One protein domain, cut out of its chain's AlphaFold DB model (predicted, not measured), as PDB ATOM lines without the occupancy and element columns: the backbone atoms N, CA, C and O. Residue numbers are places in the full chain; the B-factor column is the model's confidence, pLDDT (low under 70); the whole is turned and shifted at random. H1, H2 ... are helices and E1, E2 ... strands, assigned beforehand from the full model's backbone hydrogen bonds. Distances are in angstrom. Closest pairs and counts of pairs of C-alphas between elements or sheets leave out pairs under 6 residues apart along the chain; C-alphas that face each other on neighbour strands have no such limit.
ATOM      1  N   TYR A  15     191.535 218.253 303.709       72.44
ATOM      2  CA  TYR A  15     190.906 217.015 304.142       72.44
ATOM      3  C   TYR A  15     191.948 215.981 304.559       72.44
ATOM      4  O   TYR A  15     192.864 215.683 303.798       72.44
ATOM      5  N   HIS A  16     191.775 215.392 305.737       74.00
ATOM      6  CA  HIS A  16     192.496 214.229 306.247       74.00
ATOM      7  C   HIS A  16     191.494 213.213 306.799       74.00
ATOM      8  O   HIS A  16     190.688 213.562 307.651       74.00
ATOM      9  N   LYS A  17     191.553 211.966 306.329       72.62
ATOM     10  CA  LYS A  17     190.733 210.851 306.818       72.62
ATOM     11  C   LYS A  17     191.592 209.607 306.954       72.62
ATOM     12  O   LYS A  17     192.242 209.206 305.993       72.62
ATOM     13  N   THR A  18     191.563 208.970 308.117       71.12
ATOM     14  CA  THR A  18     192.227 207.678 308.316       71.12
ATOM     15  C   THR A  18     191.231 206.546 308.068       71.12
ATOM     16  O   THR A  18     190.149 206.525 308.652       71.12
ATOM     17  N   VAL A  19     191.579 205.605 307.190       67.94
ATOM     18  CA  VAL A  19     190.756 204.431 306.859       67.94
ATOM     19  C   VAL A  19     191.428 203.167 307.374       67.94
ATOM     20  O   VAL A  19     192.585 202.903 307.052       67.94
ATOM     21  N   THR A  20     190.684 202.360 308.127       67.44
ATOM     22  CA  THR A  20     191.139 201.046 308.595       67.44
ATOM     23  C   THR A  20     190.822 199.976 307.554       67.44
ATOM     24  O   THR A  20     189.677 199.811 307.141       67.44
ATOM     25  N   CYS A  21     191.832 199.218 307.145       65.69
ATOM     26  CA  CYS A  21     191.725 198.099 306.219       65.69
ATOM     27  C   CYS A  21     192.021 196.798 306.968       65.69
ATOM     28  O   CYS A  21     193.138 196.594 307.443       65.69
ATOM     29  N   LEU A  22     191.032 195.904 307.055       64.06
ATOM     30  CA  LEU A  22     191.234 194.580 307.640       64.06
ATOM     31  C   LEU A  22     191.759 193.632 306.565       64.06
ATOM     32  O   LEU A  22     191.108 193.380 305.547       64.06
ATOM     33  N   LEU A  23     192.955 193.106 306.802       65.81
ATOM     34  CA  LEU A  23     193.583 192.118 305.940       65.81
ATOM     35  C   LEU A  23     193.513 190.749 306.605       65.81
ATOM     36  O   LEU A  23     193.850 190.588 307.775       65.81
ATOM     37  N   LEU A  24     193.088 189.744 305.843       61.09
ATOM     38  CA  LEU A  24     192.994 188.385 306.357       61.09
ATOM     39  C   LEU A  24     194.382 187.881 306.796       61.09
ATOM     40  O   LEU A  24     195.344 187.964 306.030       61.09
ATOM     41  N   HIS A  25     194.459 187.336 308.014       65.88
ATOM     42  CA  HIS A  25     195.689 186.840 308.649       65.88
ATOM     43  C   HIS A  25     196.789 187.898 308.846       65.88
ATOM     44  O   HIS A  25     197.970 187.556 308.903       65.88
ATOM     45  N   ARG A  26     196.433 189.186 308.917       61.81
ATOM     46  CA  ARG A  26     197.373 190.277 309.195       61.81
ATOM     47  C   ARG A  26     196.755 191.293 310.141       61.81
ATOM     48  O   ARG A  26     195.540 191.344 310.314       61.81
ATOM     49  N   GLU A  27     197.613 192.109 310.735       61.19
ATOM     50  CA  GLU A  27     197.174 193.260 311.515       61.19
ATOM     51  C   GLU A  27     196.426 194.277 310.630       61.19
ATOM     52  O   GLU A  27     196.707 194.369 309.424       61.19
ATOM     53  N   PRO A  28     195.471 195.035 311.202       66.00
ATOM     54  CA  PRO A  28     194.796 196.114 310.495       66.00
ATOM     55  C   PRO A  28     195.796 197.116 309.916       66.00
ATOM     56  O   PRO A  28     196.712 197.567 310.600       66.00
ATOM     57  N   LEU A  29     195.592 197.508 308.659       68.38
ATOM     58  CA  LEU A  29     196.322 198.620 308.060       68.38
ATOM     59  C   LEU A  29     195.540 199.915 308.246       68.38
ATOM     60  O   LEU A  29     194.327 199.939 308.056       68.38
ATOM     61  N   PHE A  30     196.241 201.004 308.533       68.44
ATOM     62  CA  PHE A  30     195.660 202.340 308.612       68.44
ATOM     63  C   PHE A  30     196.197 203.188 307.462       68.44
ATOM     64  O   PHE A  30     197.407 203.325 307.291       68.44
ATOM     65  N   LEU A  31     195.292 203.726 306.650       68.75
ATOM     66  CA  LEU A  31     195.616 204.545 305.488       68.75
ATOM     67  C   LEU A  31     195.225 205.993 305.763       68.75
ATOM     68  O   LEU A  31     194.042 206.280 305.936       68.75
ATOM     69  N   ASP A  32     196.197 206.901 305.756       71.00
ATOM     70  CA  ASP A  32     195.929 208.337 305.756       71.00
ATOM     71  C   ASP A  32     195.593 208.801 304.335       71.00
ATOM     72  O   ASP A  32     196.440 208.808 303.442       71.00
ATOM     73  N   LEU A  33     194.343 209.200 304.127       71.50
ATOM     74  CA  LEU A  33     193.884 209.862 302.915       71.50
ATOM     75  C   LEU A  33     193.948 211.368 303.148       71.50
ATOM     76  O   LEU A  33     193.258 211.881 304.029       71.50
ATOM     77  N   ILE A  34     194.762 212.072 302.362       70.88
ATOM     78  CA  ILE A  34     194.823 213.535 302.383       70.88
ATOM     79  C   ILE A  34     194.449 214.123 301.030       70.88
ATOM     80  O   ILE A  34     194.784 213.574 299.982       70.88
ATOM     81  N   GLY A  35     193.767 215.260 301.060       69.00
ATOM     82  CA  GLY A  35     193.397 216.015 299.873       69.00
ATOM     83  C   GLY A  35     193.145 217.473 300.221       69.00
ATOM     84  O   GLY A  35     192.839 217.802 301.360       69.00
ATOM     85  N   THR A  36     193.254 218.354 299.238       71.44
ATOM     86  CA  THR A  36     192.916 219.770 299.399       71.44
ATOM     87  C   THR A  36     191.966 220.157 298.284       71.44
ATOM     88  O   THR A  36     192.267 219.947 297.111       71.44
ATOM     89  N   CYS A  37     190.811 220.702 298.651       75.25
ATOM     90  CA  CYS A  37     189.864 221.277 297.709       75.25
ATOM     91  C   CYS A  37     190.043 222.793 297.674       75.25
ATOM     92  O   CYS A  37     190.278 223.407 298.706       75.25
ATOM     93  N   HIS A  38     189.891 223.400 296.503       74.75
ATOM     94  CA  HIS A  38     189.873 224.850 296.329       74.75
ATOM     95  C   HIS A  38     188.636 225.260 295.526       74.75
ATOM     96  O   HIS A  38     188.056 224.443 294.810       74.75
ATOM     97  N   SER A  39     188.237 226.520 295.649       77.12
ATOM     98  CA  SER A  39     187.278 227.183 294.767       77.12
ATOM     99  C   SER A  39     187.963 228.351 294.052       77.12
ATOM    100  O   SER A  39     189.156 228.602 294.244       77.12
ATOM    101  N   GLU A  40     187.232 229.076 293.205       77.56
ATOM    102  CA  GLU A  40     187.753 230.308 292.596       77.56
ATOM    103  C   GLU A  40     188.068 231.369 293.662       77.56
ATOM    104  O   GLU A  40     189.039 232.110 293.525       77.56
ATOM    105  N   GLN A  41     187.274 231.395 294.736       75.25
ATOM    106  CA  GLN A  41     187.343 232.383 295.811       75.25
ATOM    107  C   GLN A  41     188.269 231.962 296.961       75.25
ATOM    108  O   GLN A  41     188.880 232.826 297.580       75.25
ATOM    109  N   LEU A  42     188.385 230.661 297.257       71.06
ATOM    110  CA  LEU A  42     189.168 230.158 298.389       71.06
ATOM    111  C   LEU A  42     190.209 229.131 297.936       71.06
ATOM    112  O   LEU A  42     189.877 228.084 297.378       71.06
ATOM    113  N   LYS A  43     191.483 229.424 298.213       73.12
ATOM    114  CA  LYS A  43     192.633 228.587 297.846       73.12
ATOM    115  C   LYS A  43     193.433 228.204 299.094       73.12
ATOM    116  O   LYS A  43     194.435 228.855 299.390       73.12
ATOM    117  N   PRO A  44     193.002 227.181 299.849       69.19
ATOM    118  CA  PRO A  44     193.734 226.730 301.028       69.19
ATOM    119  C   PRO A  44     195.108 226.156 300.659       69.19
ATOM    120  O   PRO A  44     195.326 225.672 299.545       69.19
ATOM    121  N   ALA A  45     196.024 226.155 301.628       70.19
ATOM    122  CA  ALA A  45     197.326 225.520 301.476       70.19
ATOM    123  C   ALA A  45     197.187 224.018 301.166       70.19
ATOM    124  O   ALA A  45     196.344 223.313 301.733       70.19
ATOM    125  N   VAL A  46     198.041 223.516 300.272       74.19
ATOM    126  CA  VAL A  46     198.061 222.095 299.903       74.19
ATOM    127  C   VAL A  46     198.488 221.262 301.112       74.19
ATOM    128  O   VAL A  46     199.572 221.449 301.667       74.19
ATOM    129  N   LEU A  47     197.634 220.329 301.532       70.69
ATOM    130  CA  LEU A  47     197.898 219.444 302.655       70.69
ATOM    131  C   LEU A  47     198.923 218.388 302.236       70.69
ATOM    132  O   LEU A  47     198.728 217.665 301.261       70.69
ATOM    133  N   THR A  48     200.017 218.293 302.986       75.00
ATOM    134  CA  THR A  48     201.103 217.341 302.739       75.00
ATOM    135  C   THR A  48     201.253 216.387 303.927       75.00
ATOM    136  O   THR A  48     200.817 216.718 305.034       75.00
ATOM    137  N   PRO A  49     201.924 215.232 303.763       77.38
ATOM    138  CA  PRO A  49     202.206 214.336 304.886       77.38
ATOM    139  C   PRO A  49     203.007 215.012 306.008       77.38
ATOM    140  O   PRO A  49     202.793 214.721 307.183       77.38
ATOM    141  N   ARG A  50     203.882 215.971 305.667       77.31
ATOM    142  CA  ARG A  50     204.641 216.755 306.652       77.31
ATOM    143  C   ARG A  50     203.715 217.536 307.588       77.31
ATOM    144  O   ARG A  50     203.974 217.574 308.788       77.31
ATOM    145  N   HIS A  51     202.628 218.107 307.066       75.81
ATOM    146  CA  HIS A  51     201.644 218.822 307.884       75.81
ATOM    147  C   HIS A  51     200.973 217.896 308.908       75.81
ATOM    148  O   HIS A  51     200.800 218.300 310.056       75.81
ATOM    149  N   LEU A  52     200.682 216.638 308.547       75.62
ATOM    150  CA  LEU A  52     200.126 215.662 309.492       75.62
ATOM    151  C   LEU A  52     201.099 215.340 310.631       75.62
ATOM    152  O   LEU A  52     200.684 215.257 311.786       75.62
ATOM    153  N   SER A  53     202.388 215.171 310.326       78.12
ATOM    154  CA  SER A  53     203.416 214.919 311.344       78.12
ATOM    155  C   SER A  53     203.538 216.087 312.324       78.12
ATOM    156  O   SER A  53     203.543 215.875 313.537       78.12
ATOM    157  N   ILE A  54     203.565 217.319 311.805       78.25
ATOM    158  CA  ILE A  54     203.595 218.545 312.615       78.25
ATOM    159  C   ILE A  54     202.345 218.637 313.496       78.25
ATOM    160  O   ILE A  54     202.444 218.898 314.693       78.25
ATOM    161  N   TYR A  55     201.167 218.364 312.939       80.75
ATOM    162  CA  TYR A  55     199.932 218.390 313.709       80.75
ATOM    163  C   TYR A  55     199.880 217.339 314.804       80.75
ATOM    164  O   TYR A  55     199.488 217.664 315.917       80.75
ATOM    165  N   ARG A  56     200.295 216.097 314.528       80.31
ATOM    166  CA  ARG A  56     200.359 215.043 315.553       80.31
ATOM    167  C   ARG A  56     201.236 215.480 316.722       80.31
ATOM    168  O   ARG A  56     200.861 215.276 317.871       80.31
ATOM    169  N   MET A  57     202.359 216.137 316.436       80.12
ATOM    170  CA  MET A  57     203.227 216.694 317.471       80.12
ATOM    171  C   MET A  57     202.529 217.808 318.265       80.12
ATOM    172  O   MET A  57     202.511 217.775 319.493       80.12
ATOM    173  N   ASN A  58     201.885 218.756 317.582       82.31
ATOM    174  CA  ASN A  58     201.137 219.837 318.232       82.31
ATOM    175  C   ASN A  58     199.943 219.316 319.050       82.31
ATOM    176  O   ASN A  58     199.619 219.894 320.086       82.31
ATOM    177  N   LEU A  59     199.311 218.223 318.614       80.81
ATOM    178  CA  LEU A  59     198.202 217.559 319.297       80.81
ATOM    179  C   LEU A  59     198.672 216.962 320.625       80.81
ATOM    180  O   LEU A  59     198.047 217.185 321.658       80.81
ATOM    181  N   LEU A  60     199.812 216.263 320.614       82.19
ATOM    182  CA  LEU A  60     200.438 215.725 321.826       82.19
ATOM    183  C   LEU A  60     200.875 216.828 322.798       82.19
ATOM    184  O   LEU A  60     200.860 216.624 324.007       82.19
ATOM    185  N   ARG A  61     201.225 218.005 322.273       84.94
ATOM    186  CA  ARG A  61     201.558 219.200 323.063       84.94
ATOM    187  C   ARG A  61     200.324 219.985 323.526       84.94
ATOM    188  O   ARG A  61     200.477 221.005 324.188       84.94
ATOM    189  N   GLY A  62     199.115 219.549 323.164       82.88
ATOM    190  CA  GLY A  62     197.862 220.225 323.508       82.88
ATOM    191  C   GLY A  62     197.667 221.582 322.825       82.88
ATOM    192  O   GLY A  62     196.794 222.343 323.224       82.88
ATOM    193  N   LEU A  63     198.462 221.905 321.802       84.94
ATOM    194  CA  LEU A  63     198.432 223.208 321.131       84.94
ATOM    195  C   LEU A  63     197.353 223.288 320.048       84.94
ATOM    196  O   LEU A  63     196.935 224.376 319.671       84.94
ATOM    197  N   THR A  64     196.847 222.147 319.585       84.06
ATOM    198  CA  THR A  64     195.776 222.073 318.580       84.06
ATOM    199  C   THR A  64     194.413 222.531 319.094       84.06
ATOM    200  O   THR A  64     193.512 222.718 318.283       84.06
ATOM    201  N   CYS A  65     194.242 222.698 320.412       85.69
ATOM    202  CA  CYS A  65     193.003 223.208 320.997       85.69
ATOM    203  C   CYS A  65     192.898 224.740 320.914       85.69
ATOM    204  O   CYS A  65     191.808 225.283 321.136       85.69
ATOM    205  N   TYR A  66     193.983 225.431 320.548       84.75
ATOM    206  CA  TYR A  66     194.002 226.870 320.317       84.75
ATOM    207  C   TYR A  66     193.776 227.193 318.832       84.75
ATOM    208  O   TYR A  66     194.340 226.531 317.960       84.75
ATOM    209  N   PRO A  67     192.977 228.229 318.530       85.50
ATOM    210  CA  PRO A  67     192.828 228.760 317.181       85.50
ATOM    211  C   PRO A  67     194.156 229.175 316.527       85.50
ATOM    212  O   PRO A  67     195.035 229.701 317.217       85.50
ATOM    213  N   PRO A  68     194.296 229.005 315.200       84.00
ATOM    214  CA  PRO A  68     195.502 229.382 314.463       84.00
ATOM    215  C   PRO A  68     195.942 230.852 314.592       84.00
ATOM    216  O   PRO A  68     197.140 231.132 314.601       84.00
ATOM    217  N   ASP A  69     195.004 231.792 314.719       81.31
ATOM    218  CA  ASP A  69     195.274 233.216 314.961       81.31
ATOM    219  C   ASP A  69     195.930 233.445 316.327       81.31
ATOM    220  O   ASP A  69     196.948 234.132 316.416       81.31
ATOM    221  N   ILE A  70     195.425 232.783 317.372       85.25
ATOM    222  CA  ILE A  70     196.032 232.823 318.708       85.25
ATOM    223  C   ILE A  70     197.430 232.202 318.669       85.25
ATOM    224  O   ILE A  70     198.372 232.775 319.204       85.25
ATOM    225  N   LEU A  71     197.593 231.052 318.009       85.81
ATOM    226  CA  LEU A  71     198.902 230.406 317.874       85.81
ATOM    227  C   LEU A  71     199.911 231.282 317.122       85.81
ATOM    228  O   LEU A  71     201.082 231.307 317.494       85.81
ATOM    229  N   SER A  72     199.459 232.013 316.101       84.19
ATOM    230  CA  SER A  72     200.304 232.947 315.349       84.19
ATOM    231  C   SER A  72     200.727 234.130 316.215       84.19
ATOM    232  O   SER A  72     201.916 234.405 316.314       84.19
ATOM    233  N   SER A  73     199.792 234.739 316.949       85.12
ATOM    234  CA  SER A  73     200.107 235.803 317.911       85.12
ATOM    235  C   SER A  73     201.091 235.339 318.992       85.12
ATOM    236  O   SER A  73     202.028 236.058 319.316       85.12
ATOM    237  N   LEU A  74     200.948 234.117 319.514       86.38
ATOM    238  CA  LEU A  74     201.880 233.575 320.506       86.38
ATOM    239  C   LEU A  74     203.282 233.305 319.934       86.38
ATOM    240  O   LEU A  74     204.264 233.380 320.676       86.38
ATOM    241  N   LEU A  75     203.391 232.979 318.644       85.12
ATOM    242  CA  LEU A  75     204.677 232.892 317.950       85.12
ATOM    243  C   LEU A  75     205.301 234.275 317.758       85.12
ATOM    244  O   LEU A  75     206.476 234.453 318.071       85.12
ATOM    245  N   ASP A  76     204.514 235.259 317.322       87.25
ATOM    246  CA  ASP A  76     204.975 236.638 317.133       87.25
ATOM    247  C   ASP A  76     205.438 237.258 318.462       87.25
ATOM    248  O   ASP A  76     206.452 237.950 318.521       87.25
ATOM    249  N   GLU A  77     204.766 236.927 319.567       89.75
ATOM    250  CA  GLU A  77     205.126 237.329 320.933       89.75
ATOM    251  C   GLU A  77     206.270 236.506 321.552       89.75
ATOM    252  O   GLU A  77     206.624 236.726 322.710       89.75
ATOM    253  N   HIS A  78     206.846 235.548 320.816       87.25
ATOM    254  CA  HIS A  78     207.947 234.688 321.275       87.25
ATOM    255  C   HIS A  78     207.585 233.847 322.518       87.25
ATOM    256  O   HIS A  78     208.450 233.420 323.284       87.25
ATOM    257  N   LYS A  79     206.287 233.590 322.730       87.69
ATOM    258  CA  LYS A  79     205.770 232.659 323.751       87.69
ATOM    259  C   LYS A  79     205.784 231.217 323.245       87.69
ATOM    260  O   LYS A  79     205.891 230.273 324.032       87.69
ATOM    261  N   LEU A  80     205.682 231.054 321.930       90.12
ATOM    262  CA  LEU A  80     205.918 229.811 321.212       90.12
ATOM    263  C   LEU A  80     207.172 229.946 320.347       90.12
ATOM    264  O   LEU A  80     207.529 231.034 319.904       90.12
ATOM    265  N   LYS A  81     207.797 228.809 320.054       89.94
ATOM    266  CA  LYS A  81     208.831 228.679 319.024       89.94
ATOM    267  C   LYS A  81     208.571 227.451 318.165       89.94
ATOM    268  O   LYS A  81     207.807 226.569 318.553       89.94
ATOM    269  N   LEU A  82     209.217 227.381 317.010       88.69
ATOM    270  CA  LEU A  82     209.247 226.164 316.205       88.69
ATOM    271  C   LEU A  82     210.415 225.283 316.654       88.69
ATOM    272  O   LEU A  82     211.497 225.786 316.954       88.69
ATOM    273  N   ASP A  83     210.182 223.978 316.722       89.12
ATOM    274  CA  ASP A  83     211.247 222.987 316.853       89.12
ATOM    275  C   ASP A  83     211.883 222.651 315.493       89.12
ATOM    276  O   ASP A  83     211.455 223.143 314.445       89.12
ATOM    277  N   ASP A  84     212.884 221.770 315.503       88.50
ATOM    278  CA  ASP A  84     213.622 221.352 314.302       88.50
ATOM    279  C   ASP A  84     212.725 220.700 313.229       88.50
ATOM    280  O   ASP A  84     213.043 220.707 312.038       88.50
ATOM    281  N   CYS A  85     211.574 220.153 313.630       82.06
ATOM    282  CA  CYS A  85     210.588 219.546 312.737       82.06
ATOM    283  C   CYS A  85     209.589 220.575 312.171       82.06
ATOM    284  O   CYS A  85     208.851 220.263 311.225       82.06
ATOM    285  N   GLY A  86     209.570 221.796 312.710       82.69
ATOM    286  CA  GLY A  86     208.599 222.844 312.402       82.69
ATOM    287  C   GLY A  86     207.298 222.742 313.204       82.69
ATOM    288  O   GLY A  86     206.290 223.306 312.785       82.69
ATOM    289  N   ALA A  87     207.282 222.009 314.320       84.38
ATOM    290  CA  ALA A  87     206.151 221.945 315.243       84.38
ATOM    291  C   ALA A  87     206.293 222.962 316.385       84.38
ATOM    292  O   ALA A  87     207.394 223.346 316.770       84.38
ATOM    293  N   LEU A  88     205.162 223.400 316.938       86.06
ATOM    294  CA  LEU A  88     205.097 224.444 317.959       86.06
ATOM    295  C   LEU A  88     205.568 223.908 319.310       86.06
ATOM    296  O   LEU A  88     205.123 222.846 319.744       86.06
ATOM    297  N   LEU A  89     206.422 224.655 319.996       88.31
ATOM    298  CA  LEU A  89     206.937 224.340 321.320       88.31
ATOM    299  C   LEU A  89     206.739 225.536 322.252       88.31
ATOM    300  O   LEU A  89     207.029 226.673 321.885       88.31
ATOM    301  N   ILE A  90     206.265 225.262 323.467       85.25
ATOM    302  CA  ILE A  90     206.115 226.273 324.517       85.25
ATOM    303  C   ILE A  90     207.502 226.665 325.026       85.25
ATOM    304  O   ILE A  90     208.336 225.803 325.305       85.25
ATOM    305  N   GLN A  91     207.752 227.966 325.154       77.06
ATOM    306  CA  GLN A  91     208.966 228.468 325.780       77.06
ATOM    307  C   GLN A  91     208.759 228.539 327.303       77.06
ATOM    308  O   GLN A  91     207.890 229.263 327.782       77.06
ATOM    309  N   GLU A  92     209.558 227.788 328.067       59.81
ATOM    310  CA  GLU A  92     209.424 227.557 329.525       59.81
ATOM    311  C   GLU A  92     209.443 228.822 330.417       59.81
ATOM    312  O   GLU A  92     209.249 228.727 331.625       59.81
ATOM    313  N   VAL A  93     209.633 230.024 329.860       48.31
ATOM    314  CA  VAL A  93     209.757 231.278 330.627       48.31
ATOM    315  C   VAL A  93     208.407 231.975 330.882       48.31
ATOM    316  O   VAL A  93     208.317 232.831 331.760       48.31
ATOM    317  N   CYS A  94     207.312 231.586 330.219       44.31
ATOM    318  CA  CYS A  94     205.975 232.087 330.568       44.31
ATOM    319  C   CYS A  94     205.317 231.221 331.654       44.31
ATOM    320  O   CYS A  94     204.374 230.473 331.392       44.31
ATOM    321  N   ILE A  95     205.783 231.345 332.900       37.16
ATOM    322  CA  ILE A  95     205.071 230.806 334.067       37.16
ATOM    323  C   ILE A  95     203.818 231.657 334.299       37.16
ATOM    324  O   ILE A  95     203.838 232.650 335.015       37.16
ATOM    325  N   CYS A  96     202.713 231.250 333.683       34.72
ATOM    326  CA  CYS A  96     201.361 231.519 334.160       34.72
ATOM    327  C   CYS A  96     200.518 230.262 333.880       34.72
ATOM    328  O   CYS A  96     200.035 230.092 332.757       34.72
ATOM    329  N   HIS A 125     188.870 217.346 320.417       83.88
ATOM    330  CA  HIS A 125     188.437 218.739 320.241       83.88
ATOM    331  C   HIS A 125     186.918 218.909 320.290       83.88
ATOM    332  O   HIS A 125     186.422 219.974 320.649       83.88
ATOM    333  N   VAL A 126     186.190 217.861 319.908       85.50
ATOM    334  CA  VAL A 126     184.737 217.827 319.864       85.50
ATOM    335  C   VAL A 126     184.254 216.461 320.324       85.50
ATOM    336  O   VAL A 126     184.811 215.440 319.926       85.50
ATOM    337  N   THR A 127     183.202 216.437 321.135       86.25
ATOM    338  CA  THR A 127     182.498 215.202 321.503       86.25
ATOM    339  C   THR A 127     181.077 215.220 320.971       86.25
ATOM    340  O   THR A 127     180.480 216.286 320.807       86.25
ATOM    341  N   ILE A 128     180.529 214.034 320.734       84.25
ATOM    342  CA  ILE A 128     179.183 213.832 320.210       84.25
ATOM    343  C   ILE A 128     178.412 212.880 321.124       84.25
ATOM    344  O   ILE A 128     178.973 211.877 321.558       84.25
ATOM    345  N   GLN A 129     177.152 213.193 321.425       81.38
ATOM    346  CA  GLN A 129     176.304 212.349 322.263       81.38
ATOM    347  C   GLN A 129     174.839 212.371 321.790       81.38
ATOM    348  O   GLN A 129     174.264 213.455 321.668       81.38
ATOM    349  N   PRO A 130     174.195 211.211 321.576       86.25
ATOM    350  CA  PRO A 130     174.801 209.877 321.571       86.25
ATOM    351  C   PRO A 130     175.704 209.669 320.342       86.25
ATOM    352  O   PRO A 130     175.535 210.334 319.321       86.25
ATOM    353  N   SER A 131     176.654 208.736 320.431       76.06
ATOM    354  CA  SER A 131     177.498 208.334 319.293       76.06
ATOM    355  C   SER A 131     176.744 207.503 318.250       76.06
ATOM    356  O   SER A 131     177.178 207.421 317.105       76.06
ATOM    357  N   GLU A 132     175.612 206.906 318.633       81.38
ATOM    358  CA  GLU A 132     174.776 206.064 317.780       81.38
ATOM    359  C   GLU A 132     173.293 206.402 317.966       81.38
ATOM    360  O   GLU A 132     172.826 206.696 319.069       81.38
ATOM    361  N   LEU A 133     172.534 206.351 316.869       80.19
ATOM    362  CA  LEU A 133     171.094 206.589 316.858       80.19
ATOM    363  C   LEU A 133     170.375 205.388 316.253       80.19
ATOM    364  O   LEU A 133     170.573 205.052 315.089       80.19
ATOM    365  N   LEU A 134     169.492 204.777 317.038       83.69
ATOM    366  CA  LEU A 134     168.704 203.618 316.623       83.69
ATOM    367  C   LEU A 134     167.259 204.038 316.372       83.69
ATOM    368  O   LEU A 134     166.614 204.563 317.277       83.69
ATOM    369  N   PHE A 135     166.736 203.820 315.170       80.94
ATOM    370  CA  PHE A 135     165.362 204.167 314.796       80.94
ATOM    371  C   PHE A 135     164.531 202.879 314.663       80.94
ATOM    372  O   PHE A 135     164.586 202.211 313.637       80.94
ATOM    373  N   TYR A 136     163.817 202.519 315.734       79.94
ATOM    374  CA  TYR A 136     162.852 201.404 315.788       79.94
ATOM    375  C   TYR A 136     161.413 201.936 315.630       79.94
ATOM    376  O   TYR A 136     161.232 203.002 315.046       79.94
ATOM    377  N   ASP A 137     160.414 201.289 316.245       68.94
ATOM    378  CA  ASP A 137     158.998 201.723 316.316       68.94
ATOM    379  C   ASP A 137     158.763 203.017 317.139       68.94
ATOM    380  O   ASP A 137     157.671 203.287 317.634       68.94
ATOM    381  N   GLY A 138     159.813 203.816 317.340       65.69
ATOM    382  CA  GLY A 138     159.806 205.054 318.110       65.69
ATOM    383  C   GLY A 138     159.721 206.307 317.231       65.69
ATOM    384  O   GLY A 138     159.301 206.248 316.076       65.69
ATOM    385  N   PRO A 139     160.135 207.477 317.751       74.62
ATOM    386  CA  PRO A 139     160.078 208.704 316.977       74.62
ATOM    387  C   PRO A 139     160.996 208.606 315.755       74.62
ATOM    388  O   PRO A 139     162.186 208.302 315.876       74.62
ATOM    389  N   ALA A 140     160.454 208.965 314.588       85.12
ATOM    390  CA  ALA A 140     161.202 209.087 313.336       85.12
ATOM    391  C   ALA A 140     162.282 210.183 313.393       85.12
ATOM    392  O   ALA A 140     163.060 210.344 312.460       85.12
ATOM    393  N   SER A 141     162.348 210.948 314.483       92.12
ATOM    394  CA  SER A 141     163.328 211.998 314.686       92.12
ATOM    395  C   SER A 141     163.984 211.888 316.056       92.12
ATOM    396  O   SER A 141     163.304 211.771 317.073       92.12
ATOM    397  N   LYS A 142     165.314 211.978 316.081       88.00
ATOM    398  CA  LYS A 142     166.136 211.964 317.295       88.00
ATOM    399  C   LYS A 142     167.173 213.076 317.241       88.00
ATOM    400  O   LYS A 142     167.448 213.609 316.169       88.00
ATOM    401  N   SER A 143     167.728 213.438 318.388       91.31
ATOM    402  CA  SER A 143     168.732 214.498 318.481       91.31
ATOM    403  C   SER A 143     170.105 213.926 318.791       91.31
ATOM    404  O   SER A 143     170.226 212.968 319.552       91.31
ATOM    405  N   VAL A 144     171.127 214.558 318.229       87.88
ATOM    406  CA  VAL A 144     172.528 214.347 318.575       87.88
ATOM    407  C   VAL A 144     173.153 215.680 318.963       87.88
ATOM    408  O   VAL A 144     172.994 216.678 318.264       87.88
ATOM    409  N   SER A 145     173.838 215.709 320.097       90.56
ATOM    410  CA  SER A 145     174.480 216.900 320.640       90.56
ATOM    411  C   SER A 145     175.970 216.873 320.350       90.56
ATOM    412  O   SER A 145     176.626 215.860 320.572       90.56
ATOM    413  N   ILE A 146     176.505 217.995 319.881       90.00
ATOM    414  CA  ILE A 146     177.934 218.211 319.665       90.00
ATOM    415  C   ILE A 146     178.428 219.246 320.676       90.00
ATOM    416  O   ILE A 146     177.817 220.307 320.805       90.00
ATOM    417  N   THR A 147     179.540 218.960 321.353       88.81
ATOM    418  CA  THR A 147     180.185 219.847 322.336       88.81
ATOM    419  C   THR A 147     181.577 220.243 321.867       88.81
ATOM    420  O   THR A 147     182.366 219.380 321.491       88.81
ATOM    421  N   ASN A 148     181.886 221.540 321.918       90.50
ATOM    422  CA  ASN A 148     183.196 222.086 321.571       90.50
ATOM    423  C   ASN A 148     184.116 222.179 322.800       90.50
ATOM    424  O   ASN A 148     183.845 222.955 323.716       90.50
ATOM    425  N   HIS A 149     185.240 221.460 322.766       87.50
ATOM    426  CA  HIS A 149     186.292 221.484 323.794       87.50
ATOM    427  C   HIS A 149     187.508 222.328 323.400       87.50
ATOM    428  O   HIS A 149     188.473 222.433 324.155       87.50
ATOM    429  N   THR A 150     187.492 222.939 322.216       87.75
ATOM    430  CA  THR A 150     188.537 223.878 321.802       87.75
ATOM    431  C   THR A 150     188.405 225.219 322.525       87.75
ATOM    432  O   THR A 150     187.348 225.581 323.044       87.75
ATOM    433  N   LYS A 151     189.486 226.001 322.517       88.94
ATOM    434  CA  LYS A 151     189.541 227.363 323.061       88.94
ATOM    435  C   LYS A 151     189.022 228.424 322.087       88.94
ATOM    436  O   LYS A 151     189.073 229.607 322.406       88.94
ATOM    437  N   GLY A 152     188.515 228.031 320.915       86.75
ATOM    438  CA  GLY A 152     187.974 228.970 319.935       86.75
ATOM    439  C   GLY A 152     186.665 228.549 319.302       86.75
ATOM    440  O   GLY A 152     186.089 227.503 319.594       86.75
ATOM    441  N   LYS A 153     186.172 229.423 318.428       90.94
ATOM    442  CA  LYS A 153     184.945 229.178 317.681       90.94
ATOM    443  C   LYS A 153     185.224 228.248 316.500       90.94
ATOM    444  O   LYS A 153     186.095 228.526 315.671       90.94
ATOM    445  N   ILE A 154     184.437 227.184 316.405       87.94
ATOM    446  CA  ILE A 154     184.500 226.200 315.324       87.94
ATOM    447  C   ILE A 154     183.265 226.295 314.429       87.94
ATOM    448  O   ILE A 154     182.188 226.699 314.871       87.94
ATOM    449  N   CYS A 155     183.427 225.893 313.176       87.81
ATOM    450  CA  CYS A 155     182.340 225.652 312.242       87.81
ATOM    451  C   CYS A 155     182.086 224.146 312.159       87.81
ATOM    452  O   CYS A 155     183.024 223.368 311.995       87.81
ATOM    453  N   LEU A 156     180.818 223.757 312.261       88.50
ATOM    454  CA  LEU A 156     180.321 222.399 312.069       88.50
ATOM    455  C   LEU A 156     179.573 222.350 310.738       88.50
ATOM    456  O   LEU A 156     178.696 223.185 310.513       88.50
ATOM    457  N   ILE A 157     179.906 221.394 309.870       84.94
ATOM    458  CA  ILE A 157     179.249 221.201 308.569       84.94
ATOM    459  C   ILE A 157     178.982 219.713 308.354       84.94
ATOM    460  O   ILE A 157     179.908 218.924 308.166       84.94
ATOM    461  N   TRP A 158     177.709 219.327 308.344       83.25
ATOM    462  CA  TRP A 158     177.287 217.963 308.056       83.25
ATOM    463  C   TRP A 158     177.387 217.658 306.567       83.25
ATOM    464  O   TRP A 158     176.937 218.424 305.717       83.25
ATOM    465  N   THR A 159     177.959 216.500 306.256       76.69
ATOM    466  CA  THR A 159     177.937 215.942 304.906       76.69
ATOM    467  C   THR A 159     176.623 215.195 304.690       76.69
ATOM    468  O   THR A 159     176.159 214.458 305.561       76.69
ATOM    469  N   HIS A 160     175.992 215.414 303.538       67.62
ATOM    470  CA  HIS A 160     174.743 214.751 303.179       67.62
ATOM    471  C   HIS A 160     175.036 213.600 302.217       67.62
ATOM    472  O   HIS A 160     175.564 213.818 301.128       67.62
ATOM    473  N   GLY A 161     174.659 212.378 302.589       62.59
ATOM    474  CA  GLY A 161     174.654 211.263 301.649       62.59
ATOM    475  C   GLY A 161     173.526 211.454 300.640       62.59
ATOM    476  O   GLY A 161     172.361 211.436 301.030       62.59
ATOM    477  N   ALA A 162     173.849 211.651 299.360       61.03
ATOM    478  CA  ALA A 162     172.842 211.604 298.300       61.03
ATOM    479  C   ALA A 162     172.056 210.283 298.421       61.03
ATOM    480  O   ALA A 162     172.672 209.226 298.549       61.03
ATOM    481  N   GLU A 163     170.723 210.361 298.431       70.31
ATOM    482  CA  GLU A 163     169.809 209.213 298.590       70.31
ATOM    483  C   GLU A 163     169.798 208.522 299.974       70.31
ATOM    484  O   GLU A 163     169.309 207.400 300.107       70.31
ATOM    485  N   SER A 164     170.305 209.167 301.031       79.12
ATOM    486  CA  SER A 164     170.204 208.638 302.401       79.12
ATOM    487  C   SER A 164     168.764 208.728 302.943       79.12
ATOM    488  O   SER A 164     168.150 209.791 302.850       79.12
ATOM    489  N   PRO A 165     168.235 207.680 303.611       81.06
ATOM    490  CA  PRO A 165     166.960 207.749 304.331       81.06
ATOM    491  C   PRO A 165     167.066 208.563 305.632       81.06
ATOM    492  O   PRO A 165     166.078 208.727 306.344       81.06
ATOM    493  N   TYR A 166     168.264 209.044 305.975       85.19
ATOM    494  CA  TYR A 166     168.527 209.909 307.119       85.19
ATOM    495  C   TYR A 166     168.873 211.317 306.650       85.19
ATOM    496  O   TYR A 166     169.764 211.493 305.816       85.19
ATOM    497  N   SER A 167     168.224 212.310 307.253       88.12
ATOM    498  CA  SER A 167     168.490 213.738 307.061       88.12
ATOM    499  C   SER A 167     168.896 214.396 308.380       88.12
ATOM    500  O   SER A 167     168.502 213.932 309.451       88.12
ATOM    501  N   ILE A 168     169.692 215.468 308.315       88.44
ATOM    502  CA  ILE A 168     170.161 216.222 309.488       88.44
ATOM    503  C   ILE A 168     169.793 217.697 309.344       88.44
ATOM    504  O   ILE A 168     169.970 218.285 308.280       88.44
ATOM    505  N   SER A 169     169.328 218.310 310.434       91.94
ATOM    506  CA  SER A 169     169.063 219.746 310.505       91.94
ATOM    507  C   SER A 169     169.461 220.337 311.867       91.94
ATOM    508  O   SER A 169     169.097 219.765 312.896       91.94
ATOM    509  N   PRO A 170     170.103 221.520 311.911       94.75
ATOM    510  CA  PRO A 170     170.620 222.277 310.762       94.75
ATOM    511  C   PRO A 170     171.839 221.592 310.108       94.75
ATOM    512  O   PRO A 170     172.536 220.820 310.754       94.75
ATOM    513  N   LEU A 171     172.125 221.872 308.830       89.88
ATOM    514  CA  LEU A 171     173.291 221.286 308.138       89.88
ATOM    515  C   LEU A 171     174.624 221.928 308.541       89.88
ATOM    516  O   LEU A 171     175.675 221.309 308.399       89.88
ATOM    517  N   SER A 172     174.593 223.151 309.064       89.19
ATOM    518  CA  SER A 172     175.783 223.858 309.522       89.19
ATOM    519  C   SER A 172     175.496 224.697 310.756       89.19
ATOM    520  O   SER A 172     174.386 225.203 310.925       89.19
ATOM    521  N   CYS A 173     176.500 224.877 311.609       92.38
ATOM    522  CA  CYS A 173     176.400 225.712 312.801       92.38
ATOM    523  C   CYS A 173     177.782 226.232 313.218       92.38
ATOM    524  O   CYS A 173     178.775 225.515 313.112       92.38
ATOM    525  N   GLU A 174     177.845 227.463 313.726       94.44
ATOM    526  CA  GLU A 174     179.011 227.952 314.462       94.44
ATOM    527  C   GLU A 174     178.857 227.613 315.944       94.44
ATOM    528  O   GLU A 174     177.822 227.900 316.547       94.44
ATOM    529  N   LEU A 175     179.903 227.056 316.551       92.44
ATOM    530  CA  LEU A 175     179.891 226.657 317.952       92.44
ATOM    531  C   LEU A 175     181.045 227.320 318.707       92.44
ATOM    532  O   LEU A 175     182.218 227.158 318.369       92.44
ATOM    533  N   GLY A 176     180.706 228.103 319.732       95.38
ATOM    534  CA  GLY A 176     181.691 228.752 320.602       95.38
ATOM    535  C   GLY A 176     182.409 227.765 321.535       95.38
ATOM    536  O   GLY A 176     181.955 226.627 321.676       95.38
ATOM    537  N   PRO A 177     183.510 228.181 322.184       93.88
ATOM    538  CA  PRO A 177     184.207 227.374 323.190       93.88
ATOM    539  C   PRO A 177     183.271 226.941 324.320       93.88
ATOM    540  O   PRO A 177     182.453 227.747 324.771       93.88
ATOM    541  N   LEU A 178     183.405 225.696 324.791       91.25
ATOM    542  CA  LEU A 178     182.624 225.130 325.904       91.25
ATOM    543  C   LEU A 178     181.098 225.170 325.692       91.25
ATOM    544  O   LEU A 178     180.325 225.048 326.642       91.25
ATOM    545  N   LYS A 179     180.641 225.377 324.454       95.94
ATOM    546  CA  LYS A 179     179.224 225.332 324.092       95.94
ATOM    547  C   LYS A 179     178.875 223.977 323.495       95.94
ATOM    548  O   LYS A 179     179.706 223.326 322.857       95.94
ATOM    549  N   SER A 180     177.606 223.620 323.647       94.62
ATOM    550  CA  SER A 180     176.991 222.463 323.008       94.62
ATOM    551  C   SER A 180     175.824 222.907 322.137       94.62
ATOM    552  O   SER A 180     175.133 223.874 322.461       94.62
ATOM    553  N   THR A 181     175.597 222.201 321.035       95.19
ATOM    554  CA  THR A 181     174.439 222.402 320.159       95.19
ATOM    555  C   THR A 181     173.866 221.060 319.727       95.19
ATOM    556  O   THR A 181     174.606 220.084 319.607       95.19
ATOM    557  N   ALA A 182     172.554 221.005 319.510       93.94
ATOM    558  CA  ALA A 182     171.857 219.793 319.104       93.94
ATOM    559  C   ALA A 182     171.469 219.853 317.625       93.94
ATOM    560  O   ALA A 182     170.971 220.864 317.127       93.94
ATOM    561  N   PHE A 183     171.652 218.730 316.945       91.38
ATOM    562  CA  PHE A 183     171.232 218.493 315.577       91.38
ATOM    563  C   PHE A 183     170.148 217.434 315.568       91.38
ATOM    564  O   PHE A 183     170.241 216.420 316.260       91.38
ATOM    565  N   ARG A 184     169.112 217.664 314.773       94.25
ATOM    566  CA  ARG A 184     168.004 216.736 314.621       94.25
ATOM    567  C   ARG A 184     168.270 215.822 313.435       94.25
ATOM    568  O   ARG A 184     168.409 216.308 312.317       94.25
ATOM    569  N   VAL A 185     168.312 214.522 313.698       89.88
ATOM    570  CA  VAL A 185     168.406 213.459 312.699       89.88
ATOM    571  C   VAL A 185     167.016 212.879 312.482       89.88
ATOM    572  O   VAL A 185     166.376 212.424 313.434       89.88
ATOM    573  N   THR A 186     166.542 212.901 311.243       90.50
ATOM    574  CA  THR A 186     165.220 212.403 310.862       90.50
ATOM    575  C   THR A 186     165.365 211.232 309.901       90.50
ATOM    576  O   THR A 186     166.052 211.337 308.888       90.50
ATOM    577  N   TYR A 187     164.716 210.122 310.238       88.69
ATOM    578  CA  TYR A 187     164.624 208.906 309.449       88.69
ATOM    579  C   TYR A 187     163.334 208.918 308.624       88.69
ATOM    580  O   TYR A 187     162.231 209.058 309.152       88.69
ATOM    581  N   SER A 188     163.470 208.826 307.308       86.31
ATOM    582  CA  SER A 188     162.381 208.864 306.331       86.31
ATOM    583  C   SER A 188     162.743 207.940 305.164       86.31
ATOM    584  O   SER A 188     163.265 208.400 304.149       86.31
ATOM    585  N   PRO A 189     162.555 206.617 305.323       82.62
ATOM    586  CA  PRO A 189     162.983 205.641 304.333       82.62
ATOM    587  C   PRO A 189     162.099 205.660 303.083       82.62
ATOM    588  O   PRO A 189     160.874 205.632 303.172       82.62
ATOM    589  N   ASN A 190     162.735 205.598 301.913       74.81
ATOM    590  CA  ASN A 190     162.040 205.477 300.625       74.81
ATOM    591  C   ASN A 190     161.553 204.040 300.346       74.81
ATOM    592  O   ASN A 190     160.698 203.831 299.489       74.81
ATOM    593  N   GLN A 191     162.102 203.043 301.050       72.00
ATOM    594  CA  GLN A 191     161.760 201.624 300.915       72.00
ATOM    595  C   GLN A 191     161.468 201.012 302.288       72.00
ATOM    596  O   GLN A 191     162.264 201.149 303.220       72.00
ATOM    597  N   GLN A 192     160.333 200.320 302.400       75.12
ATOM    598  CA  GLN A 192     159.917 199.610 303.612       75.12
ATOM    599  C   GLN A 192     160.490 198.183 303.654       75.12
ATOM    600  O   GLN A 192     160.893 197.644 302.626       75.12
ATOM    601  N   ASN A 193     160.492 197.564 304.841       74.69
ATOM    602  CA  ASN A 193     160.934 196.178 305.079       74.69
ATOM    603  C   ASN A 193     162.405 195.889 304.719       74.69
ATOM    604  O   ASN A 193     162.760 194.761 304.381       74.69
ATOM    605  N   VAL A 194     163.268 196.903 304.814       75.69
ATOM    606  CA  VAL A 194     164.719 196.786 304.622       75.69
ATOM    607  C   VAL A 194     165.425 197.421 305.817       75.69
ATOM    608  O   VAL A 194     164.947 198.410 306.375       75.69
ATOM    609  N   PHE A 195     166.566 196.854 306.215       73.94
ATOM    610  CA  PHE A 195     167.438 197.467 307.214       73.94
ATOM    611  C   PHE A 195     168.225 198.615 306.590       73.94
ATOM    612  O   PHE A 195     168.967 198.422 305.627       73.94
ATOM    613  N   HIS A 196     168.086 199.801 307.175       76.56
ATOM    614  CA  HIS A 196     168.830 200.991 306.782       76.56
ATOM    615  C   HIS A 196     169.918 201.272 307.815       76.56
ATOM    616  O   HIS A 196     169.688 201.169 309.018       76.56
ATOM    617  N   VAL A 197     171.113 201.606 307.331       74.94
ATOM    618  CA  VAL A 197     172.262 202.011 308.147       74.94
ATOM    619  C   VAL A 197     172.995 203.109 307.390       74.94
ATOM    620  O   VAL A 197     173.215 202.992 306.185       74.94
ATOM    621  N   ALA A 198     173.390 204.168 308.091       73.75
ATOM    622  CA  ALA A 198     174.214 205.225 307.525       73.75
ATOM    623  C   ALA A 198     175.225 205.734 308.550       73.75
ATOM    624  O   ALA A 198     174.939 205.808 309.744       73.75
ATOM    625  N   GLN A 199     176.396 206.126 308.055       76.19
ATOM    626  CA  GLN A 199     177.380 206.862 308.833       76.19
ATOM    627  C   GLN A 199     177.194 208.354 308.564       76.19
ATOM    628  O   GLN A 199     177.230 208.790 307.413       76.19
ATOM    629  N   LEU A 200     177.008 209.132 309.628       76.94
ATOM    630  CA  LEU A 200     176.902 210.584 309.545       76.94
ATOM    631  C   LEU A 200     178.279 211.200 309.799       76.94
ATOM    632  O   LEU A 200     178.933 210.883 310.791       76.94
ATOM    633  N   GLU A 201     178.723 212.084 308.910       80.31
ATOM    634  CA  GLU A 201     180.037 212.723 309.000       80.31
ATOM    635  C   GLU A 201     179.873 214.244 309.085       80.31
ATOM    636  O   GLU A 201     179.274 214.869 308.206       80.31
ATOM    637  N   CYS A 202     180.403 214.825 310.165       83.75
ATOM    638  CA  CYS A 202     180.441 216.264 310.408       83.75
ATOM    639  C   CYS A 202     181.882 216.771 310.277       83.75
ATOM    640  O   CYS A 202     182.785 216.340 310.999       83.75
ATOM    641  N   LEU A 203     182.103 217.690 309.343       83.50
ATOM    642  CA  LEU A 203     183.360 218.409 309.187       83.50
ATOM    643  C   LEU A 203     183.445 219.487 310.263       83.50
ATOM    644  O   LEU A 203     182.484 220.220 310.488       83.50
ATOM    645  N   THR A 204     184.599 219.575 310.920       85.12
ATOM    646  CA  THR A 204     184.826 220.523 312.009       85.12
ATOM    647  C   THR A 204     186.181 221.188 311.865       85.12
ATOM    648  O   THR A 204     187.187 220.498 311.748       85.12
ATOM    649  N   PHE A 205     186.208 222.515 311.891       82.25
ATOM    650  CA  PHE A 205     187.425 223.314 311.752       82.25
ATOM    651  C   PHE A 205     187.227 224.696 312.394       82.25
ATOM    652  O   PHE A 205     186.094 225.138 312.596       82.25
ATOM    653  N   TYR A 206     188.313 225.392 312.737       85.19
ATOM    654  CA  TYR A 206     188.226 226.756 313.270       85.19
ATOM    655  C   TYR A 206     187.679 227.729 312.233       85.19
ATOM    656  O   TYR A 206     188.095 227.697 311.077       85.19
ATOM    657  N   LYS A 207     186.811 228.651 312.663       80.88
ATOM    658  CA  LYS A 207     186.207 229.649 311.765       80.88
ATOM    659  C   LYS A 207     187.249 230.471 310.997       80.88
ATOM    660  O   LYS A 207     187.048 230.734 309.819       80.88
ATOM    661  N   VAL A 208     188.368 230.808 311.642       73.75
ATOM    662  CA  VAL A 208     189.461 231.594 311.040       73.75
ATOM    663  C   VAL A 208     190.088 230.929 309.806       73.75
ATOM    664  O   VAL A 208     190.627 231.612 308.951       73.75
ATOM    665  N   ILE A 209     189.965 229.604 309.651       67.62
ATOM    666  CA  ILE A 209     190.503 228.874 308.485       67.62
ATOM    667  C   ILE A 209     189.738 229.216 307.194       67.62
ATOM    668  O   ILE A 209     190.271 229.043 306.100       67.62
ATOM    669  N   LEU A 210     188.497 229.702 307.303       60.62
ATOM    670  CA  LEU A 210     187.700 230.141 306.156       60.62
ATOM    671  C   LEU A 210     187.913 231.615 305.793       60.62
ATOM    672  O   LEU A 210     187.279 232.077 304.847       60.62
ATOM    673  N   ASP A 211     188.744 232.351 306.534       60.16
ATOM    674  CA  ASP A 211     188.977 233.769 306.278       60.16
ATOM    675  C   ASP A 211     190.057 233.953 305.189       60.16
ATOM    676  O   ASP A 211     191.220 233.600 305.415       60.16
ATOM    677  N   PRO A 212     189.707 234.464 303.991       48.72
ATOM    678  CA  PRO A 212     190.660 234.646 302.900       48.72
ATOM    679  C   PRO A 212     191.723 235.719 303.180       48.72
ATOM    680  O   PRO A 212     192.777 235.677 302.546       48.72
ATOM    681  N   GLU A 213     191.491 236.654 304.112       43.75
ATOM    682  CA  GLU A 213     192.446 237.731 304.435       43.75
ATOM    683  C   GLU A 213     193.411 237.376 305.580       43.75
ATOM    684  O   GLU A 213     194.391 238.083 305.812       43.75
ATOM    685  N   GLY A 214     193.173 236.261 306.276       42.97
ATOM    686  CA  GLY A 214     193.838 235.926 307.534       42.97
ATOM    687  C   GLY A 214     194.495 234.555 307.535       42.97
ATOM    688  O   GLY A 214     194.254 233.784 308.459       42.97
ATOM    689  N   CYS A 215     195.313 234.224 306.525       35.41
ATOM    690  CA  CYS A 215     196.106 232.993 306.573       35.41
ATOM    691  C   CYS A 215     197.151 233.126 307.701       35.41
ATOM    692  O   CYS A 215     198.101 233.898 307.555       35.41
ATOM    693  N   PRO A 216     196.985 232.430 308.836       36.59
ATOM    694  CA  PRO A 216     197.871 232.596 309.974       36.59
ATOM    695  C   PRO A 216     199.250 232.021 309.641       36.59
ATOM    696  O   PRO A 216     199.346 230.934 309.064       36.59
ATOM    697  N   SER A 217     200.316 232.707 310.064       31.56
ATOM    698  CA  SER A 217     201.714 232.258 309.942       31.56
ATOM    699  C   SER A 217     201.935 230.857 310.539       31.56
ATOM    700  O   SER A 217     202.843 230.134 310.130       31.56
ATOM    701  N   ALA A 218     201.070 230.458 311.480       27.00
ATOM    702  CA  ALA A 218     201.020 229.143 312.094       27.00
ATOM    703  C   ALA A 218     199.728 228.400 311.731       27.00
ATOM    704  O   ALA A 218     198.665 228.636 312.306       27.00
ATOM    705  N   CYS A 219     199.813 227.447 310.802       33.56
ATOM    706  CA  CYS A 219     198.694 226.570 310.477       33.56
ATOM    707  C   CYS A 219     198.893 225.198 311.133       33.56
ATOM    708  O   CYS A 219     199.818 224.456 310.797       33.56
ATOM    709  N   VAL A 220     198.019 224.849 312.075       33.16
ATOM    710  CA  VAL A 220     197.991 223.531 312.717       33.16
ATOM    711  C   VAL A 220     196.784 222.763 312.163       33.16
ATOM    712  O   VAL A 220     195.652 223.111 312.479       33.16
ATOM    713  N   LEU A 221     196.988 221.742 311.316       41.38
ATOM    714  CA  LEU A 221     195.898 220.966 310.675       41.38
ATOM    715  C   LEU A 221     196.055 219.451 310.878       41.38
ATOM    716  O   LEU A 221     197.129 218.960 310.536       41.38
ATOM    717  N   PRO A 222     195.020 218.676 311.290       37.75
ATOM    718  CA  PRO A 222     193.626 218.842 310.858       37.75
ATOM    719  C   PRO A 222     192.560 218.720 311.990       37.75
ATOM    720  O   PRO A 222     192.876 218.410 313.129       37.75
ATOM    721  N   PRO A 223     191.263 218.929 311.707       35.44
ATOM    722  CA  PRO A 223     190.482 217.773 311.273       35.44
ATOM    723  C   PRO A 223     189.712 218.038 309.977       35.44
ATOM    724  O   PRO A 223     189.238 219.140 309.717       35.44
ATOM    725  N   SER A 224     189.479 216.971 309.216       38.16
ATOM    726  CA  SER A 224     188.243 216.836 308.448       38.16
ATOM    727  C   SER A 224     187.629 215.476 308.782       38.16
ATOM    728  O   SER A 224     188.184 214.448 308.421       38.16
ATOM    729  N   GLY A 225     186.504 215.466 309.493       34.00
ATOM    730  CA  GLY A 225     185.780 214.240 309.830       34.00
ATOM    731  C   GLY A 225     186.383 213.458 311.002       34.00
ATOM    732  O   GLY A 225     187.038 212.438 310.814       34.00
ATOM    733  N   LEU A 226     186.099 213.897 312.231       31.77
ATOM    734  CA  LEU A 226     186.143 213.029 313.411       31.77
ATOM    735  C   LEU A 226     184.779 213.076 314.102       31.77
ATOM    736  O   LEU A 226     184.499 213.951 314.914       31.77
ATOM    737  N   VAL A 227     183.940 212.103 313.761       29.56
ATOM    738  CA  VAL A 227     182.945 211.533 314.671       29.56
ATOM    739  C   VAL A 227     183.512 210.153 315.020       29.56
ATOM    740  O   VAL A 227     183.815 209.401 314.088       29.56
ATOM    741  N   PRO A 228     183.764 209.832 316.303       31.95
ATOM    742  CA  PRO A 228     184.315 208.536 316.680       31.95
ATOM    743  C   PRO A 228     183.419 207.406 316.166       31.95
ATOM    744  O   PRO A 228     182.198 207.529 316.107       31.95
ATOM    745  N   SER A 229     184.058 206.312 315.760       30.00
ATOM    746  CA  SER A 229     183.417 205.134 315.191       30.00
ATOM    747  C   SER A 229     182.461 204.477 316.189       30.00
ATOM    748  O   SER A 229     182.897 203.720 317.050       30.00
ATOM    749  N   GLY A 230     181.164 204.709 316.017       28.55
ATOM    750  CA  GLY A 230     180.170 203.657 316.171       28.55
ATOM    751  C   GLY A 230     179.949 203.041 314.793       28.55
ATOM    752  O   GLY A 230     179.308 203.659 313.949       28.55
ATOM    753  N   SER A 231     180.523 201.862 314.540       29.14
ATOM    754  CA  SER A 231     180.522 201.111 313.264       29.14
ATOM    755  C   SER A 231     181.613 201.487 312.245       29.14
ATOM    756  O   SER A 231     181.522 202.445 311.481       29.14
ATOM    757  N   HIS A 232     182.667 200.669 312.199       31.80
ATOM    758  CA  HIS A 232     183.702 200.695 311.165       31.80
ATOM    759  C   HIS A 232     183.116 200.372 309.775       31.80
ATOM    760  O   HIS A 232     182.431 199.361 309.619       31.80
ATOM    761  N   GLN A 233     183.467 201.135 308.729       31.56
ATOM    762  CA  GLN A 233     183.438 200.594 307.363       31.56
ATOM    763  C   GLN A 233     184.589 199.594 307.230       31.56
ATOM    764  O   GLN A 233     185.732 199.962 306.965       31.56
ATOM    765  N   ILE A 234     184.290 198.320 307.467       31.52
ATOM    766  CA  ILE A 234     185.237 197.226 307.275       31.52
ATOM    767  C   ILE A 234     185.297 196.913 305.779       31.52
ATOM    768  O   ILE A 234     184.394 196.292 305.221       31.52
ATOM    769  N   LEU A 235     186.374 197.335 305.119       29.92
ATOM    770  CA  LEU A 235     186.708 196.834 303.789       29.92
ATOM    771  C   LEU A 235     187.512 195.539 303.951       29.92
ATOM    772  O   LEU A 235     188.692 195.569 304.302       29.92
ATOM    773  N   THR A 236     186.858 194.402 303.720       27.47
ATOM    774  CA  THR A 236     187.490 193.077 303.757       27.47
ATOM    775  C   THR A 236     188.080 192.754 302.391       27.47
ATOM    776  O   THR A 236     187.347 192.578 301.417       27.47
ATOM    777  N   PHE A 237     189.403 192.620 302.308       32.69
ATOM    778  CA  PHE A 237     190.077 192.192 301.082       32.69
ATOM    779  C   PHE A 237     190.659 190.784 301.246       32.69
ATOM    780  O   PHE A 237     191.390 190.501 302.195       32.69
ATOM    781  N   ARG A 238     190.363 189.892 300.294       27.34
ATOM    782  CA  ARG A 238     190.926 188.535 300.232       27.34
ATOM    783  C   ARG A 238     192.098 188.531 299.253       27.34
ATOM    784  O   ARG A 238     191.902 188.772 298.067       27.34
TER     785      ARG A 238
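Overview. This is residues 15 to 96 and 125 to 238 of the 274 residues of an uncharacterized protein of Sinocyclocheilus anshuiensis (UniProt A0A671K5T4). A sandwich of two partly facing sheets, E5 E6 E10 E8 and E9 E7 E11, makes the largest part; near one end of it is a small group of H1, H2 and the hairpin E3 and E4, while the long hairpin E1 and E2, with E12 beside E1, reaches away as an arm. The printed part has 196 residues, with three named helices and twelve named strands in the order E1 E2 H1 H2 E3 E4 E5 E6 E7 E8 E9 E10 E11 H3 E12. The sheet E2 E1 E12 is mixed and the other three are antiparallel; the class is mixed, helices and strands, with under half of the residues in named elements. The whole is only just compact, close to loose, with a radius of gyration of the C-alphas of 19.5 A and spans of 64 by 43 by 39 A.

Arrangement. E1, residues 15 to 23, and E2, residues 29 to 36, form an antiparallel hairpin, with N 17 and O 33 within hydrogen-bond range at 2.9 A. E12, residues 235 to 237, is parallel to E1; C-alphas 22 and 236 face each other at 5.6 A, with no N and O within hydrogen-bond range. H1, residues 49 to 60, only grazes this sheet with its residues 49 to 52. E3, residues 80 to 82, and E4, residues 88 to 90, form an antiparallel hairpin, with N 81 and O 89 at 2.9 A. The closest C-alphas of H1 and E4, Asn 58 and Leu 88, are 6.1 A apart. H2, residues 68 to 76, and H3, residues 207 to 210, only just touch, with 3 pairs of C-alphas within 8 A, the closest Asp 69 and Val 208 at 7.2 A. E5, residues 126 to 129, E6, residues 141 to 148, E10, residues 180 to 187, and E8, residues 166 to 169, form a strongly twisted sheet in that order, with N 129 and O 145 at 2.8 A, N 144 and O 183 at 2.9 A, and N 169 and O 184 at 2.9 A. E9, residues 172 to 175, E7, residues 154 to 158, and E11, residues 202 to 206, form a second sheet in that order, antiparallel, its C-alphas up to 3.2 A off the best plane through them, with N 156 and O 173 within hydrogen-bond range at 2.8 A and N 157 and O 203 at 2.9 A. These make a sandwich, two sheets face to face, the facing parts 10.2 A centre to centre. H3 only grazes the sheet E9 E7 E11. Every O i to N i+4 pair is within hydrogen-bond range in H1 and H2; H3 is too short for one.

Along the chain. E1 begins at C-alpha 15, (190.906, 217.015, 304.142), and is 25.1 A long; E2 is 23.1 A, H1 17.1 A, E6 23.3 A and E10 22.8 A. E12 ends at C-alpha 237, (190.077, 192.192, 301.082).

Size, cuts and confidence. The farthest C-alphas, Val 93 and Asn 193, are 65.3 A apart. Residues 97 to 124 are not printed; C-alphas 96 and 125 are 22.9 A apart. The links E2 to H1, E5 to E6, E10 to E11 and H3 to E12 are long. The mean pLDDT of the printed part is 73.2, and residues 209 to 238 are among those under 70.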